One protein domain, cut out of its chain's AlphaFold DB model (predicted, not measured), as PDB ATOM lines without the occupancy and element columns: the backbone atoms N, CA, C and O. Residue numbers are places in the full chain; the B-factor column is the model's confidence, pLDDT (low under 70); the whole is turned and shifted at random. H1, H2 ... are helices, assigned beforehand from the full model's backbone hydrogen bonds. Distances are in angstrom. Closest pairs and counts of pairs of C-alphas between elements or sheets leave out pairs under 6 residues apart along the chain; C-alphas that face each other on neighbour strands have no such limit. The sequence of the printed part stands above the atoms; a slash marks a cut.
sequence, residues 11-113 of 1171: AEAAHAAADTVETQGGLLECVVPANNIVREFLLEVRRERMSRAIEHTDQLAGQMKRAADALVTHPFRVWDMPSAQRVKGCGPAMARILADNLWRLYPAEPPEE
ATOM      1  N   ALA A  11     -38.757 -98.837  46.950       82.75
ATOM      2  CA  ALA A  11     -39.388 -99.430  48.135       82.75
ATOM      3  C   ALA A  11     -38.716 -98.948  49.435       82.75
ATOM      4  O   ALA A  11     -39.384 -98.441  50.330       82.75
ATOM      5  N   GLU A  12     -37.383 -99.012  49.503       84.44
ATOM      6  CA  GLU A  12     -36.579 -98.477  50.614       84.44
ATOM      7  C   GLU A  12     -36.816 -96.970  50.804       84.44
ATOM      8  O   GLU A  12     -37.039 -96.512  51.921       84.44
ATOM      9  N   ALA A  13     -36.902 -96.214  49.703       85.94
ATOM     10  CA  ALA A  13     -37.239 -94.792  49.740       85.94
ATOM     11  C   ALA A  13     -38.700 -94.496  50.152       85.94
ATOM     12  O   ALA A  13     -38.984 -93.385  50.598       85.94
ATOM     13  N   ALA A  14     -39.631 -95.449  50.006       87.62
ATOM     14  CA  ALA A  14     -41.003 -95.320  50.508       87.62
ATOM     15  C   ALA A  14     -41.075 -95.577  52.019       87.62
ATOM     16  O   ALA A  14     -41.707 -94.795  52.725       87.62
ATOM     17  N   HIS A  15     -40.379 -96.606  52.513       88.62
ATOM     18  CA  HIS A  15     -40.265 -96.876  53.948       88.62
ATOM     19  C   HIS A  15     -39.578 -95.715  54.679       88.62
ATOM     20  O   HIS A  15     -40.191 -95.108  55.548       88.62
ATOM     21  N   ALA A  16     -38.395 -95.282  54.230       86.25
ATOM     22  CA  ALA A  16     -37.687 -94.153  54.838       86.25
ATOM     23  C   ALA A  16     -38.506 -92.842  54.836       86.25
ATOM     24  O   ALA A  16     -38.401 -92.042  55.768       86.25
ATOM     25  N   ALA A  17     -39.353 -92.617  53.823       87.50
ATOM     26  CA  ALA A  17     -40.262 -91.472  53.790       87.50
ATOM     27  C   ALA A  17     -41.420 -91.594  54.795       87.50
ATOM     28  O   ALA A  17     -41.788 -90.590  55.404       87.50
ATOM     29  N   ALA A  18     -41.975 -92.793  54.990       86.12
ATOM     30  CA  ALA A  18     -42.984 -93.049  56.012       86.12
ATOM     31  C   ALA A  18     -42.392 -92.909  57.423       86.12
ATOM     32  O   ALA A  18     -42.911 -92.123  58.211       86.12
ATOM     33  N   ASP A  19     -41.247 -93.548  57.691       87.19
ATOM     34  CA  ASP A  19     -40.516 -93.459  58.962       87.19
ATOM     35  C   ASP A  19     -40.173 -91.995  59.304       87.19
ATOM     36  O   ASP A  19     -40.303 -91.556  60.448       87.19
ATOM     37  N   THR A  20     -39.778 -91.196  58.302       85.06
ATOM     38  CA  THR A  20     -39.521 -89.753  58.461       85.06
ATOM     39  C   THR A  20     -40.792 -88.982  58.830       85.06
ATOM     40  O   THR A  20     -40.739 -88.087  59.670       85.06
ATOM     41  N   VAL A  21     -41.942 -89.312  58.234       85.50
ATOM     42  CA  VAL A  21     -43.225 -88.658  58.546       85.50
ATOM     43  C   VAL A  21     -43.761 -89.074  59.916       85.50
ATOM     44  O   VAL A  21     -44.284 -88.225  60.629       85.50
ATOM     45  N   GLU A  22     -43.592 -90.334  60.315       83.31
ATOM     46  CA  GLU A  22     -44.007 -90.833  61.630       83.31
ATOM     47  C   GLU A  22     -43.130 -90.248  62.753       83.31
ATOM     48  O   GLU A  22     -43.644 -89.714  63.736       83.31
ATOM     49  N   THR A  23     -41.803 -90.235  62.576       81.50
ATOM     50  CA  THR A  23     -40.863 -89.682  63.572       81.50
ATOM     51  C   THR A  23     -40.848 -88.150  63.643       81.50
ATOM     52  O   THR A  23     -40.522 -87.599  64.694       81.50
ATOM     53  N   GLN A  24     -41.207 -87.442  62.563       74.12
ATOM     54  CA  GLN A  24     -41.203 -85.970  62.490       74.12
ATOM     55  C   GLN A  24     -42.613 -85.370  62.330       74.12
ATOM     56  O   GLN A  24     -42.750 -84.248  61.839       74.12
ATOM     57  N   GLY A  25     -43.663 -86.086  62.751       56.09
ATOM     58  CA  GLY A  25     -45.077 -85.825  62.415       56.09
ATOM     59  C   GLY A  25     -45.689 -84.461  62.779       56.09
ATOM     60  O   GLY A  25     -46.849 -84.222  62.457       56.09
ATOM     61  N   GLY A  26     -44.936 -83.551  63.408       54.66
ATOM     62  CA  GLY A  26     -45.325 -82.154  63.659       54.66
ATOM     63  C   GLY A  26     -44.400 -81.088  63.046       54.66
ATOM     64  O   GLY A  26     -44.599 -79.906  63.312       54.66
ATOM     65  N   LEU A  27     -43.377 -81.474  62.270       56.94
ATOM     66  CA  LEU A  27     -42.307 -80.580  61.779       56.94
ATOM     67  C   LEU A  27     -42.262 -80.402  60.248       56.94
ATOM     68  O   LEU A  27     -41.479 -79.592  59.755       56.94
ATOM     69  N   LEU A  28     -43.071 -81.142  59.481       61.75
ATOM     70  CA  LEU A  28     -43.002 -81.156  58.014       61.75
ATOM     71  C   LEU A  28     -44.020 -80.194  57.367       61.75
ATOM     72  O   LEU A  28     -45.228 -80.294  57.568       61.75
ATOM     73  N   GLU A  29     -43.495 -79.262  56.565       68.19
ATOM     74  CA  GLU A  29     -44.090 -77.953  56.230       68.19
ATOM     75  C   GLU A  29     -45.272 -77.935  55.228       68.19
ATOM     76  O   GLU A  29     -45.656 -76.853  54.777       68.19
ATOM     77  N   CYS A  30     -45.841 -79.067  54.799       82.50
ATOM     78  CA  CYS A  30     -46.947 -79.028  53.828       82.50
ATOM     79  C   CYS A  30     -48.235 -78.439  54.422       82.50
ATOM     80  O   CYS A  30     -48.739 -78.930  55.429       82.50
ATOM     81  N   VAL A  31     -48.838 -77.475  53.709       83.31
ATOM     82  CA  VAL A  31     -50.162 -76.889  54.023       83.31
ATOM     83  C   VAL A  31     -51.252 -77.953  54.224       83.31
ATOM     84  O   VAL A  31     -52.139 -77.768  55.051       83.31
ATOM     85  N   VAL A  32     -51.168 -79.075  53.504       84.25
ATOM     86  CA  VAL A  32     -51.964 -80.284  53.763       84.25
ATOM     87  C   VAL A  32     -51.026 -81.364  54.320       84.25
ATOM     88  O   VAL A  32     -50.191 -81.858  53.554       84.25
ATOM     89  N   PRO A  33     -51.140 -81.776  55.600       83.06
ATOM     90  CA  PRO A  33     -50.200 -82.714  56.224       83.06
ATOM     91  C   PRO A  33     -50.063 -84.059  55.498       83.06
ATOM     92  O   PRO A  33     -48.959 -84.588  55.392       83.06
ATOM     93  N   ALA A  34     -51.145 -84.571  54.898       82.75
ATOM     94  CA  ALA A  34     -51.129 -85.800  54.094       82.75
ATOM     95  C   ALA A  34     -50.171 -85.739  52.880       82.75
ATOM     96  O   ALA A  34     -49.712 -86.771  52.394       82.75
ATOM     97  N   ASN A  35     -49.796 -84.543  52.409       90.12
ATOM     98  CA  ASN A  35     -48.812 -84.384  51.334       90.12
ATOM     99  C   ASN A  35     -47.357 -84.578  51.807       90.12
ATOM    100  O   ASN A  35     -46.462 -84.673  50.965       90.12
ATOM    101  N   ASN A  36     -47.087 -84.655  53.119       89.38
ATOM    102  CA  ASN A  36     -45.728 -84.797  53.653       89.38
ATOM    103  C   ASN A  36     -45.053 -86.107  53.222       89.38
ATOM    104  O   ASN A  36     -43.893 -86.068  52.816       89.38
ATOM    105  N   ILE A  37     -45.777 -87.233  53.192       89.62
ATOM    106  CA  ILE A  37     -45.225 -88.521  52.727       89.62
ATOM    107  C   ILE A  37     -44.882 -88.491  51.229       89.62
ATOM    108  O   ILE A  37     -43.830 -88.970  50.812       89.62
ATOM    109  N   VAL A  38     -45.711 -87.822  50.418       90.88
ATOM    110  CA  VAL A  38     -45.460 -87.604  48.983       90.88
ATOM    111  C   VAL A  38     -44.246 -86.684  48.774       90.88
ATOM    112  O   VAL A  38     -43.443 -86.911  47.866       90.88
ATOM    113  N   ARG A  39     -44.080 -85.661  49.625       91.44
ATOM    114  CA  ARG A  39     -42.943 -84.726  49.601       91.44
ATOM    115  C   ARG A  39     -41.638 -85.426  49.977       91.44
ATOM    116  O   ARG A  39     -40.685 -85.323  49.208       91.44
ATOM    117  N   GLU A  40     -41.586 -86.145  51.098       91.06
ATOM    118  CA  GLU A  40     -40.354 -86.824  51.525       91.06
ATOM    119  C   GLU A  40     -39.977 -87.997  50.621       91.06
ATOM    120  O   GLU A  40     -38.807 -88.111  50.269       91.06
ATOM    121  N   PHE A  41     -40.931 -88.775  50.102       92.69
ATOM    122  CA  PHE A  41     -40.632 -89.808  49.101       92.69
ATOM    123  C   PHE A  41     -39.925 -89.232  47.861       92.69
ATOM    124  O   PHE A  41     -38.915 -89.765  47.397       92.69
ATOM    125  N   LEU A  42     -40.400 -88.093  47.345       91.44
ATOM    126  CA  LEU A  42     -39.752 -87.404  46.223       91.44
ATOM    127  C   LEU A  42     -38.380 -86.818  46.598       91.44
ATOM    128  O   LEU A  42     -37.524 -86.678  45.721       91.44
ATOM    129  N   LEU A  43     -38.139 -86.488  47.869       90.75
ATOM    130  CA  LEU A  43     -36.835 -86.032  48.357       90.75
ATOM    131  C   LEU A  43     -35.864 -87.192  48.607       90.75
ATOM    132  O   LEU A  43     -34.677 -87.018  48.333       90.75
ATOM    133  N   GLU A  44     -36.330 -88.359  49.045       88.81
ATOM    134  CA  GLU A  44     -35.505 -89.544  49.303       88.81
ATOM    135  C   GLU A  44     -35.086 -90.238  48.003       88.81
ATOM    136  O   GLU A  44     -33.897 -90.405  47.736       88.81
ATOM    137  N   VAL A  45     -36.039 -90.497  47.098       89.06
ATOM    138  CA  VAL A  45     -35.745 -90.991  45.739       89.06
ATOM    139  C   VAL A  45     -34.797 -90.033  45.004       89.06
ATOM    140  O   VAL A  45     -33.940 -90.456  44.224       89.06
ATOM    141  N   ARG A  46     -34.896 -88.724  45.272       88.62
ATOM    142  CA  ARG A  46     -33.923 -87.737  44.794       88.62
ATOM    143  C   ARG A  46     -32.555 -87.895  45.470       88.62
ATOM    144  O   ARG A  46     -31.553 -87.794  44.767       88.62
ATOM    145  N   ARG A  47     -32.484 -88.072  46.794       86.44
ATOM    146  CA  ARG A  47     -31.226 -88.247  47.544       86.44
ATOM    147  C   ARG A  47     -30.463 -89.479  47.044       86.44
ATOM    148  O   ARG A  47     -29.296 -89.341  46.681       86.44
ATOM    149  N   GLU A  48     -31.140 -90.615  46.887       82.44
ATOM    150  CA  GLU A  48     -30.577 -91.856  46.331       82.44
ATOM    151  C   GLU A  48     -30.084 -91.689  44.877       82.44
ATOM    152  O   GLU A  48     -29.008 -92.160  44.506       82.44
ATOM    153  N   ARG A  49     -30.843 -90.975  44.034       83.12
ATOM    154  CA  ARG A  49     -30.424 -90.661  42.657       83.12
ATOM    155  C   ARG A  49     -29.198 -89.759  42.604       83.12
ATOM    156  O   ARG A  49     -28.310 -89.997  41.793       83.12
ATOM    157  N   MET A  50     -29.143 -88.741  43.461       79.31
ATOM    158  CA  MET A  50     -28.020 -87.805  43.519       79.31
ATOM    159  C   MET A  50     -26.744 -88.452  44.073       79.31
ATOM    160  O   MET A  50     -25.670 -88.133  43.580       79.31
ATOM    161  N   SER A  51     -26.832 -89.366  45.048       75.31
ATOM    162  CA  SER A  51     -25.653 -90.052  45.607       75.31
ATOM    163  C   SER A  51     -25.047 -91.095  44.661       75.31
ATOM    164  O   SER A  51     -23.858 -91.392  44.749       75.31
ATOM    165  N   ARG A  52     -25.843 -91.626  43.723       67.31
ATOM    166  CA  ARG A  52     -25.399 -92.572  42.681       67.31
ATOM    167  C   ARG A  52     -24.932 -91.901  41.384       67.31
ATOM    168  O   ARG A  52     -24.449 -92.594  40.488       67.31
ATOM    169  N   ALA A  53     -25.084 -90.584  41.253       63.53
ATOM    170  CA  ALA A  53     -24.742 -89.847  40.043       63.53
ATOM    171  C   ALA A  53     -23.300 -89.312  40.102       63.53
ATOM    172  O   ALA A  53     -23.001 -88.376  40.838       63.53
ATOM    173  N   ILE A  54     -22.412 -89.893  39.284       54.19
ATOM    174  CA  ILE A  54     -20.999 -89.475  39.156       54.19
ATOM    175  C   ILE A  54     -20.887 -88.041  38.596       54.19
ATOM    176  O   ILE A  54     -19.952 -87.314  38.922       54.19
ATOM    177  N   GLU A  55     -21.873 -87.607  37.805       52.62
ATOM    178  CA  GLU A  55     -22.037 -86.218  37.371       52.62
ATOM    179  C   GLU A  55     -23.325 -85.602  37.930       52.62
ATOM    180  O   GLU A  55     -24.350 -86.262  38.092       52.62
ATOM    181  N   HIS A  56     -23.300 -84.293  38.174       52.97
ATOM    182  CA  HIS A  56     -24.307 -83.565  38.953       52.97
ATOM    183  C   HIS A  56     -25.637 -83.270  38.201       52.97
ATOM    184  O   HIS A  56     -26.269 -82.234  38.430       52.97
ATOM    185  N   THR A  57     -26.042 -84.135  37.261       55.97
ATOM    186  CA  THR A  57     -26.872 -83.788  36.086       55.97
ATOM    187  C   THR A  57     -28.168 -84.601  35.885       55.97
ATOM    188  O   THR A  57     -28.801 -84.463  34.834       55.97
ATOM    189  N   ASP A  58     -28.654 -85.381  36.868       75.38
ATOM    190  CA  ASP A  58     -29.964 -86.062  36.756       75.38
ATOM    191  C   ASP A  58     -31.135 -85.050  36.681       75.38
ATOM    192  O   ASP A  58     -31.566 -84.435  37.664       75.38
ATOM    193  N   GLN A  59     -31.695 -84.904  35.475       74.50
ATOM    194  CA  GLN A  59     -32.831 -84.024  35.199       74.50
ATOM    195  C   GLN A  59     -34.120 -84.438  35.922       74.50
ATOM    196  O   GLN A  59     -34.949 -83.568  36.206       74.50
ATOM    197  N   LEU A  60     -34.312 -85.730  36.211       77.75
ATOM    198  CA  LEU A  60     -35.477 -86.236  36.936       77.75
ATOM    199  C   LEU A  60     -35.332 -85.972  38.437       77.75
ATOM    200  O   LEU A  60     -36.278 -85.467  39.033       77.75
ATOM    201  N   ALA A  61     -34.143 -86.156  39.017       81.00
ATOM    202  CA  ALA A  61     -33.836 -85.704  40.382       81.00
ATOM    203  C   ALA A  61     -34.053 -84.180  40.548       81.00
ATOM    204  O   ALA A  61     -34.561 -83.707  41.570       81.00
ATOM    205  N   GLY A  62     -33.747 -83.394  39.508       81.81
ATOM    206  CA  GLY A  62     -34.078 -81.967  39.442       81.81
ATOM    207  C   GLY A  62     -35.583 -81.660  39.335       81.81
ATOM    208  O   GLY A  62     -36.028 -80.619  39.818       81.81
ATOM    209  N   GLN A  63     -36.383 -82.538  38.720       84.88
ATOM    210  CA  GLN A  63     -37.850 -82.426  38.681       84.88
ATOM    211  C   GLN A  63     -38.488 -82.847  40.010       84.88
ATOM    212  O   GLN A  63     -39.369 -82.142  40.493       84.88
ATOM    213  N   MET A  64     -37.996 -83.927  40.624       87.62
ATOM    214  CA  MET A  64     -38.416 -84.421  41.939       87.62
ATOM    215  C   MET A  64     -38.301 -83.328  43.000       87.62
ATOM    216  O   MET A  64     -39.278 -83.075  43.699       87.62
ATOM    217  N   LYS A  65     -37.178 -82.584  43.033       88.31
ATOM    218  CA  LYS A  65     -37.054 -81.434  43.945       88.31
ATOM    219  C   LYS A  65     -38.170 -80.409  43.724       88.31
ATOM    220  O   LYS A  65     -38.861 -80.060  44.663       88.31
ATOM    221  N   ARG A  66     -38.387 -79.966  42.481       86.94
ATOM    222  CA  ARG A  66     -39.389 -78.928  42.176       86.94
ATOM    223  C   ARG A  66     -40.828 -79.369  42.455       86.94
ATOM    224  O   ARG A  66     -41.658 -78.513  42.728       86.94
ATOM    225  N   ALA A  67     -41.118 -80.668  42.376       88.81
ATOM    226  CA  ALA A  67     -42.401 -81.225  42.789       88.81
ATOM    227  C   ALA A  67     -42.541 -81.231  44.324       88.81
ATOM    228  O   ALA A  67     -43.562 -80.772  44.825       88.81
ATOM    229  N   ALA A  68     -41.505 -81.642  45.065       89.50
ATOM    230  CA  ALA A  68     -41.470 -81.559  46.528       89.50
ATOM    231  C   ALA A  68     -41.571 -80.106  47.043       89.50
ATOM    232  O   ALA A  68     -42.411 -79.815  47.890       89.50
ATOM    233  N   ASP A  69     -40.805 -79.178  46.455       88.62
ATOM    234  CA  ASP A  69     -40.867 -77.732  46.724       88.62
ATOM    235  C   ASP A  69     -42.288 -77.167  46.464       88.62
ATOM    236  O   ASP A  69     -42.722 -76.221  47.120       88.62
ATOM    237  N   ALA A  70     -43.028 -77.734  45.501       89.00
ATOM    238  CA  ALA A  70     -44.394 -77.322  45.170       89.00
ATOM    239  C   ALA A  70     -45.469 -77.939  46.082       89.00
ATOM    240  O   ALA A  70     -46.524 -77.326  46.238       89.00
ATOM    241  N   LEU A  71     -45.223 -79.110  46.687       89.44
ATOM    242  CA  LEU A  71     -46.150 -79.754  47.630       89.44
ATOM    243  C   LEU A  71     -46.310 -78.955  48.927       89.44
ATOM    244  O   LEU A  71     -47.422 -78.883  49.441       89.44
ATOM    245  N   VAL A  72     -45.243 -78.280  49.381       88.06
ATOM    246  CA  VAL A  72     -45.248 -77.409  50.575       88.06
ATOM    247  C   VAL A  72     -46.419 -76.421  50.550       88.06
ATOM    248  O   VAL A  72     -47.113 -76.244  51.543       88.06
ATOM    249  N   THR A  73     -46.682 -75.820  49.385       86.56
ATOM    250  CA  THR A  73     -47.742 -74.814  49.180       86.56
ATOM    251  C   THR A  73     -48.923 -75.340  48.356       86.56
ATOM    252  O   THR A  73     -49.703 -74.548  47.825       86.56
ATOM    253  N   HIS A  74     -49.071 -76.663  48.210       86.50
ATOM    254  CA  HIS A  74     -50.197 -77.242  47.479       86.50
ATOM    255  C   HIS A  74     -51.427 -77.346  48.401       86.50
ATOM    256  O   HIS A  74     -51.359 -78.064  49.397       86.50
ATOM    257  N   PRO A  75     -52.550 -76.670  48.089       80.62
ATOM    258  CA  PRO A  75     -53.681 -76.537  49.013       80.62
ATOM    259  C   PRO A  75     -54.602 -77.767  49.072       80.62
ATOM    260  O   PRO A  75     -55.637 -77.706  49.721       80.62
ATOM    261  N   PHE A  76     -54.269 -78.863  48.382       82.25
ATOM    262  CA  PHE A  76     -55.136 -80.035  48.237       82.25
ATOM    263  C   PHE A  76     -54.365 -81.342  48.448       82.25
ATOM    264  O   PHE A  76     -53.173 -81.421  48.138       82.25
ATOM    265  N   ARG A  77     -55.062 -82.374  48.937       85.88
ATOM    266  CA  ARG A  77     -54.538 -83.730  49.158       85.88
ATOM    267  C   ARG A  77     -54.119 -84.400  47.840       85.88
ATOM    268  O   ARG A  77     -54.836 -84.329  46.837       85.88
ATOM    269  N   VAL A  78     -52.962 -85.063  47.841       88.81
ATOM    270  CA  VAL A  78     -52.386 -85.760  46.679       88.81
ATOM    271  C   VAL A  78     -52.372 -87.267  46.938       88.81
ATOM    272  O   VAL A  78     -51.516 -87.773  47.658       88.81
ATOM    273  N   TRP A  79     -53.337 -87.968  46.344       85.44
ATOM    274  CA  TRP A  79     -53.709 -89.352  46.676       85.44
ATOM    275  C   TRP A  79     -53.860 -90.277  45.453       85.44
ATOM    276  O   TRP A  79     -53.921 -91.494  45.591       85.44
ATOM    277  N   ASP A  80     -53.909 -89.708  44.245       85.56
ATOM    278  CA  ASP A  80     -54.129 -90.422  42.986       85.56
ATOM    279  C   ASP A  80     -53.282 -89.844  41.835       85.56
ATOM    280  O   ASP A  80     -52.743 -88.732  41.894       85.56
ATOM    281  N   MET A  81     -53.143 -90.589  40.733       84.31
ATOM    282  CA  MET A  81     -52.371 -90.124  39.571       84.31
ATOM    283  C   MET A  81     -52.876 -88.786  38.979       84.31
ATOM    284  O   MET A  81     -52.034 -87.970  38.579       84.31
ATOM    285  N   PRO A  82     -54.198 -88.533  38.884       84.56
ATOM    286  CA  PRO A  82     -54.751 -87.214  38.583       84.56
ATOM    287  C   PRO A  82     -54.337 -86.084  39.538       84.56
ATOM    288  O   PRO A  82     -53.965 -85.022  39.042       84.56
ATOM    289  N   SER A  83     -54.378 -86.254  40.866       85.94
ATOM    290  CA  SER A  83     -53.958 -85.220  41.835       85.94
ATOM    291  C   SER A  83     -52.459 -84.979  41.794       85.94
ATOM    292  O   SER A  83     -52.052 -83.819  41.749       85.94
ATOM    293  N   ALA A  84     -51.639 -86.025  41.653       86.25
ATOM    294  CA  ALA A  84     -50.206 -85.858  41.412       86.25
ATOM    295  C   ALA A  84     -49.947 -84.951  40.199       86.25
ATOM    296  O   ALA A  84     -49.131 -84.041  40.283       86.25
ATOM    297  N   GLN A  85     -50.689 -85.117  39.100       88.88
ATOM    298  CA  GLN A  85     -50.555 -84.271  37.904       88.88
ATOM    299  C   GLN A  85     -51.109 -82.840  38.066       88.88
ATOM    300  O   GLN A  85     -50.837 -81.991  37.213       88.88
ATOM    301  N   ARG A  86     -51.840 -82.531  39.150       83.75
ATOM    302  CA  ARG A  86     -52.200 -81.150  39.536       83.75
ATOM    303  C   ARG A  86     -51.049 -80.428  40.255       83.75
ATOM    304  O   ARG A  86     -51.033 -79.196  40.285       83.75
ATOM    305  N   VAL A  87     -50.050 -81.155  40.768       87.06
ATOM    306  CA  VAL A  87     -48.862 -80.583  41.427       87.06
ATOM    307  C   VAL A  87     -47.895 -79.997  40.392       87.06
ATOM    308  O   VAL A  87     -47.445 -80.658  39.453       87.06
ATOM    309  N   LYS A  88     -47.518 -78.730  40.583       84.06
ATOM    310  CA  LYS A  88     -46.666 -77.965  39.661       84.06
ATOM    311  C   LYS A  88     -45.262 -78.575  39.529       84.06
ATOM    312  O   LYS A  88     -44.378 -78.305  40.332       84.06
ATOM    313  N   GLY A  89     -45.036 -79.322  38.448       80.56
ATOM    314  CA  GLY A  89     -43.753 -79.969  38.135       80.56
ATOM    315  C   GLY A  89     -43.780 -81.497  38.225       80.56
ATOM    316  O   GLY A  89     -42.821 -82.138  37.801       80.56
ATOM    317  N   CYS A  90     -44.879 -82.083  38.700       84.81
ATOM    318  CA  CYS A  90     -45.103 -83.520  38.695       84.81
ATOM    319  C   CYS A  90     -45.684 -83.957  37.334       84.81
ATOM    320  O   CYS A  90     -46.830 -83.662  36.996       84.81
ATOM    321  N   GLY A  91     -44.866 -84.609  36.503       83.75
ATOM    322  CA  GLY A  91     -45.292 -85.121  35.194       83.75
ATOM    323  C   GLY A  91     -45.919 -86.525  35.264       83.75
ATOM    324  O   GLY A  91     -45.754 -87.215  36.268       83.75
ATOM    325  N   PRO A  92     -46.546 -87.027  34.179       83.69
ATOM    326  CA  PRO A  92     -47.174 -88.356  34.158       83.69
ATOM    327  C   PRO A  92     -46.237 -89.527  34.504       83.69
ATOM    328  O   PRO A  92     -46.689 -90.542  35.022       83.69
ATOM    329  N   ALA A  93     -44.930 -89.393  34.249       79.69
ATOM    330  CA  ALA A  93     -43.928 -90.373  34.678       79.69
ATOM    331  C   ALA A  93     -43.695 -90.350  36.202       79.69
ATOM    332  O   ALA A  93     -43.529 -91.402  36.809       79.69
ATOM    333  N   MET A  94     -43.739 -89.169  36.824       86.31
ATOM    334  CA  MET A  94     -43.614 -88.999  38.274       86.31
ATOM    335  C   MET A  94     -44.850 -89.548  38.997       86.31
ATOM    336  O   MET A  94     -44.720 -90.281  39.970       86.31
ATOM    337  N   ALA A  95     -46.044 -89.270  38.461       87.50
ATOM    338  CA  ALA A  95     -47.306 -89.809  38.968       87.50
ATOM    339  C   ALA A  95     -47.357 -91.350  38.925       87.50
ATOM    340  O   ALA A  95     -47.929 -91.960  39.821       87.50
ATOM    341  N   ARG A  96     -46.717 -91.987  37.929       87.00
ATOM    342  CA  ARG A  96     -46.526 -93.449  37.915       87.00
ATOM    343  C   ARG A  96     -45.558 -93.924  38.989       87.00
ATOM    344  O   ARG A  96     -45.897 -94.844  39.709       87.00
ATOM    345  N   ILE A  97     -44.407 -93.270  39.169       87.94
ATOM    346  CA  ILE A  97     -43.463 -93.641  40.241       87.94
ATOM    347  C   ILE A  97     -44.147 -93.578  41.621       87.94
ATOM    348  O   ILE A  97     -43.939 -94.476  42.433       87.94
ATOM    349  N   LEU A  98     -45.014 -92.584  41.854       89.69
ATOM    350  CA  LEU A  98     -45.852 -92.497  43.056       89.69
ATOM    351  C   LEU A  98     -46.847 -93.665  43.171       89.69
ATOM    352  O   LEU A  98     -46.864 -94.340  44.194       89.69
ATOM    353  N   ALA A  99     -47.630 -93.950  42.128       87.44
ATOM    354  CA  ALA A  99     -48.628 -95.023  42.158       87.44
ATOM    355  C   ALA A  99     -48.019 -96.434  42.251       87.44
ATOM    356  O   ALA A  99     -48.465 -97.251  43.052       87.44
ATOM    357  N   ASP A 100     -46.978 -96.711  41.465       85.81
ATOM    358  CA  ASP A 100     -46.379 -98.040  41.330       85.81
ATOM    359  C   ASP A 100     -45.547 -98.447  42.568       85.81
ATOM    360  O   ASP A 100     -45.334 -99.643  42.783       85.81
ATOM    361  N   ASN A 101     -45.070 -97.473  43.369       88.62
ATOM    362  CA  ASN A 101     -44.105 -97.700  44.461       88.62
ATOM    363  C   ASN A 101     -44.518 -97.094  45.815       88.62
ATOM    364  O   ASN A 101     -44.405 -97.788  46.819       88.62
ATOM    365  N   LEU A 102     -44.996 -95.840  45.873       89.69
ATOM    366  CA  LEU A 102     -45.395 -95.215  47.145       89.69
ATOM    367  C   LEU A 102     -46.791 -95.683  47.565       89.69
ATOM    368  O   LEU A 102     -46.924 -96.391  48.556       89.69
ATOM    369  N   TRP A 103     -47.824 -95.361  46.781       89.69
ATOM    370  CA  TRP A 103     -49.223 -95.668  47.126       89.69
ATOM    371  C   TRP A 103     -49.571 -97.159  47.081       89.69
ATOM    372  O   TRP A 103     -50.623 -97.568  47.560       89.69
ATOM    373  N   ARG A 104     -48.665 -97.982  46.545       86.00
ATOM    374  CA  ARG A 104     -48.733 -99.443  46.624       86.00
ATOM    375  C   ARG A 104     -48.305 -99.999  47.990       86.00
ATOM    376  O   ARG A 104     -48.745-101.089  48.345       86.00
ATOM    377  N   LEU A 105     -47.436 -99.292  48.715       86.00
ATOM    378  CA  LEU A 105     -46.922 -99.688  50.034       86.00
ATOM    379  C   LEU A 105     -47.606 -98.908  51.165       86.00
ATOM    380  O   LEU A 105     -47.936 -99.485  52.195       86.00
ATOM    381  N   TYR A 106     -47.874 -97.624  50.928       85.88
ATOM    382  CA  TYR A 106     -48.560 -96.701  51.827       85.88
ATOM    383  C   TYR A 106     -49.753 -96.080  51.081       85.88
ATOM    384  O   TYR A 106     -49.602 -95.015  50.471       85.88
ATOM    385  N   PRO A 107     -50.917 -96.761  51.044       81.69
ATOM    386  CA  PRO A 107     -52.106 -96.264  50.358       81.69
ATOM    387  C   PRO A 107     -52.507 -94.886  50.882       81.69
ATOM    388  O   PRO A 107     -52.626 -94.688  52.088       81.69
ATOM    389  N   ALA A 108     -52.708 -93.928  49.978       74.38
ATOM    390  CA  ALA A 108     -53.189 -92.612  50.368       74.38
ATOM    391  C   ALA A 108     -54.699 -92.650  50.620       74.38
ATOM    392  O   ALA A 108     -55.466 -93.107  49.769       74.38
ATOM    393  N   GLU A 109     -55.114 -92.129  51.769       74.69
ATOM    394  CA  GLU A 109     -56.522 -91.901  52.083       74.69
ATOM    395  C   GLU A 109     -57.149 -90.953  51.044       74.69
ATOM    396  O   GLU A 109     -56.536 -89.926  50.708       74.69
ATOM    397  N   PRO A 110     -58.355 -91.257  50.531       71.56
ATOM    398  CA  PRO A 110     -59.084 -90.321  49.689       71.56
ATOM    399  C   PRO A 110     -59.458 -89.058  50.491       71.56
ATOM    400  O   PRO A 110     -59.583 -89.115  51.714       71.56
ATOM    401  N   PRO A 111     -59.627 -87.903  49.828       76.06
ATOM    402  CA  PRO A 111     -60.139 -86.696  50.464       76.06
ATOM    403  C   PRO A 111     -61.610 -86.889  50.847       76.06
ATOM    404  O   PRO A 111     -62.376 -87.476  50.080       76.06
ATOM    405  N   GLU A 112     -61.994 -86.350  52.002       77.94
ATOM    406  CA  GLU A 112     -63.385 -86.326  52.468       77.94
ATOM    407  C   GLU A 112     -64.311 -85.606  51.476       77.94
ATOM    408  O   GLU A 112     -63.873 -84.747  50.701       77.94
ATOM    409  N   GLU A 113     -65.616 -85.898  51.522       72.44
ATOM    410  CA  GLU A 113     -66.591 -85.256  50.625       72.44
ATOM    411  C   GLU A 113     -66.587 -83.722  50.769       72.44
ATOM    412  O   GLU A 113     -66.721 -83.015  49.771       72.44
TER     413      GLU A 113
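Overview. This is residues 11 to 113 of the 1171 residues of the protein "Crossover junction endonuclease MUS81" of Chlorella sorokiniana (UniProt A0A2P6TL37). A helical hairpin of H2 and H3 makes the long body, with H1 packed slantwise over H2 and H5 set nearly at right angles to the hairpin; H1 and H5 meet at their ends in a corner, and the short H4 packs on H5. The longest axis runs from the loop that joins H2 to H3, at Ile 54, to the end of the tail after H5, at Glu 113. The printed part has 103 residues with five named helices, in the order H1, H2, H3, H4, H5, and no named strand; its class is all helix. It is compact, with a radius of gyration of the C-alphas of 12.8 A, and its outline is elongated, with spans of 47 by 29 by 24 A.

Along the chain. H1, residues 11 to 23, begins at C-alpha 11 (-39.388, -99.430, 48.135) and measures 18.3 A from first to last C-alpha. H2, residues 35 to 51, is the longest helix at 24.5 A and begins at C-alpha 35 (-48.812, -84.384, 51.334). H3, residues 59 to 71, measures 18.7 A. H4, residues 81 to 84, has four residues and measures 5.1 A. H5, residues 92 to 102, measures 14.8 A and ends at C-alpha 102 (-45.395, -95.215, 47.145).

Arrangement. H2 and H5 are the hubs, touching three helices each. H2 and H3 form a hairpin and touch at a shallow tilt of 23 degrees, opposite ways; their closest C-alphas, of Arg 39 and Ala 68, are 4.7 A apart. H1 touches H2 at a steep tilt of 50 degrees, opposite ways, with the C-alphas of Ala 17 and Phe 41 closest at 5.0 A. H2, with residues 38 to 41 alone, only just touches H5, with 3 pairs of C-alphas within 8 A; the closest, of Phe 41 and Leu 102, are 7.5 A apart, and the lines are about perpendicular at 81 degrees. H1, with residues 11 to 14 alone, touches H5 only at their ends, where the C-alphas of Ala 14 and Leu 102 are closest at 5.5 A. H4 touches H5, with the C-alphas of Met 81 and Ala 95 closest at 5.1 A. H3 and H5 are close but not clearly touching: their closest C-alphas, of Met 64 and Met 94, are 7.8 A apart. H1 and H3 are apart, and H4 is apart from H1, H2 and H3. Every O i to N i+4 pair is within hydrogen-bond range in H1, H2 and H5, and 8 of 9 are in H3; H4 is too short for such a pair, and its 1 pair of O i to N i+3 is not within range.

Size, cuts and confidence. The two C-alphas farthest apart, of Ile 54 and Glu 113, are 47.2 A apart. The printed part has no cut. The link from H1 to H2, 11 residues, is long; the other three are short. The mean pLDDT of the printed part is 82.1, and residues 25 to 29 and 52 to 57 are under 70.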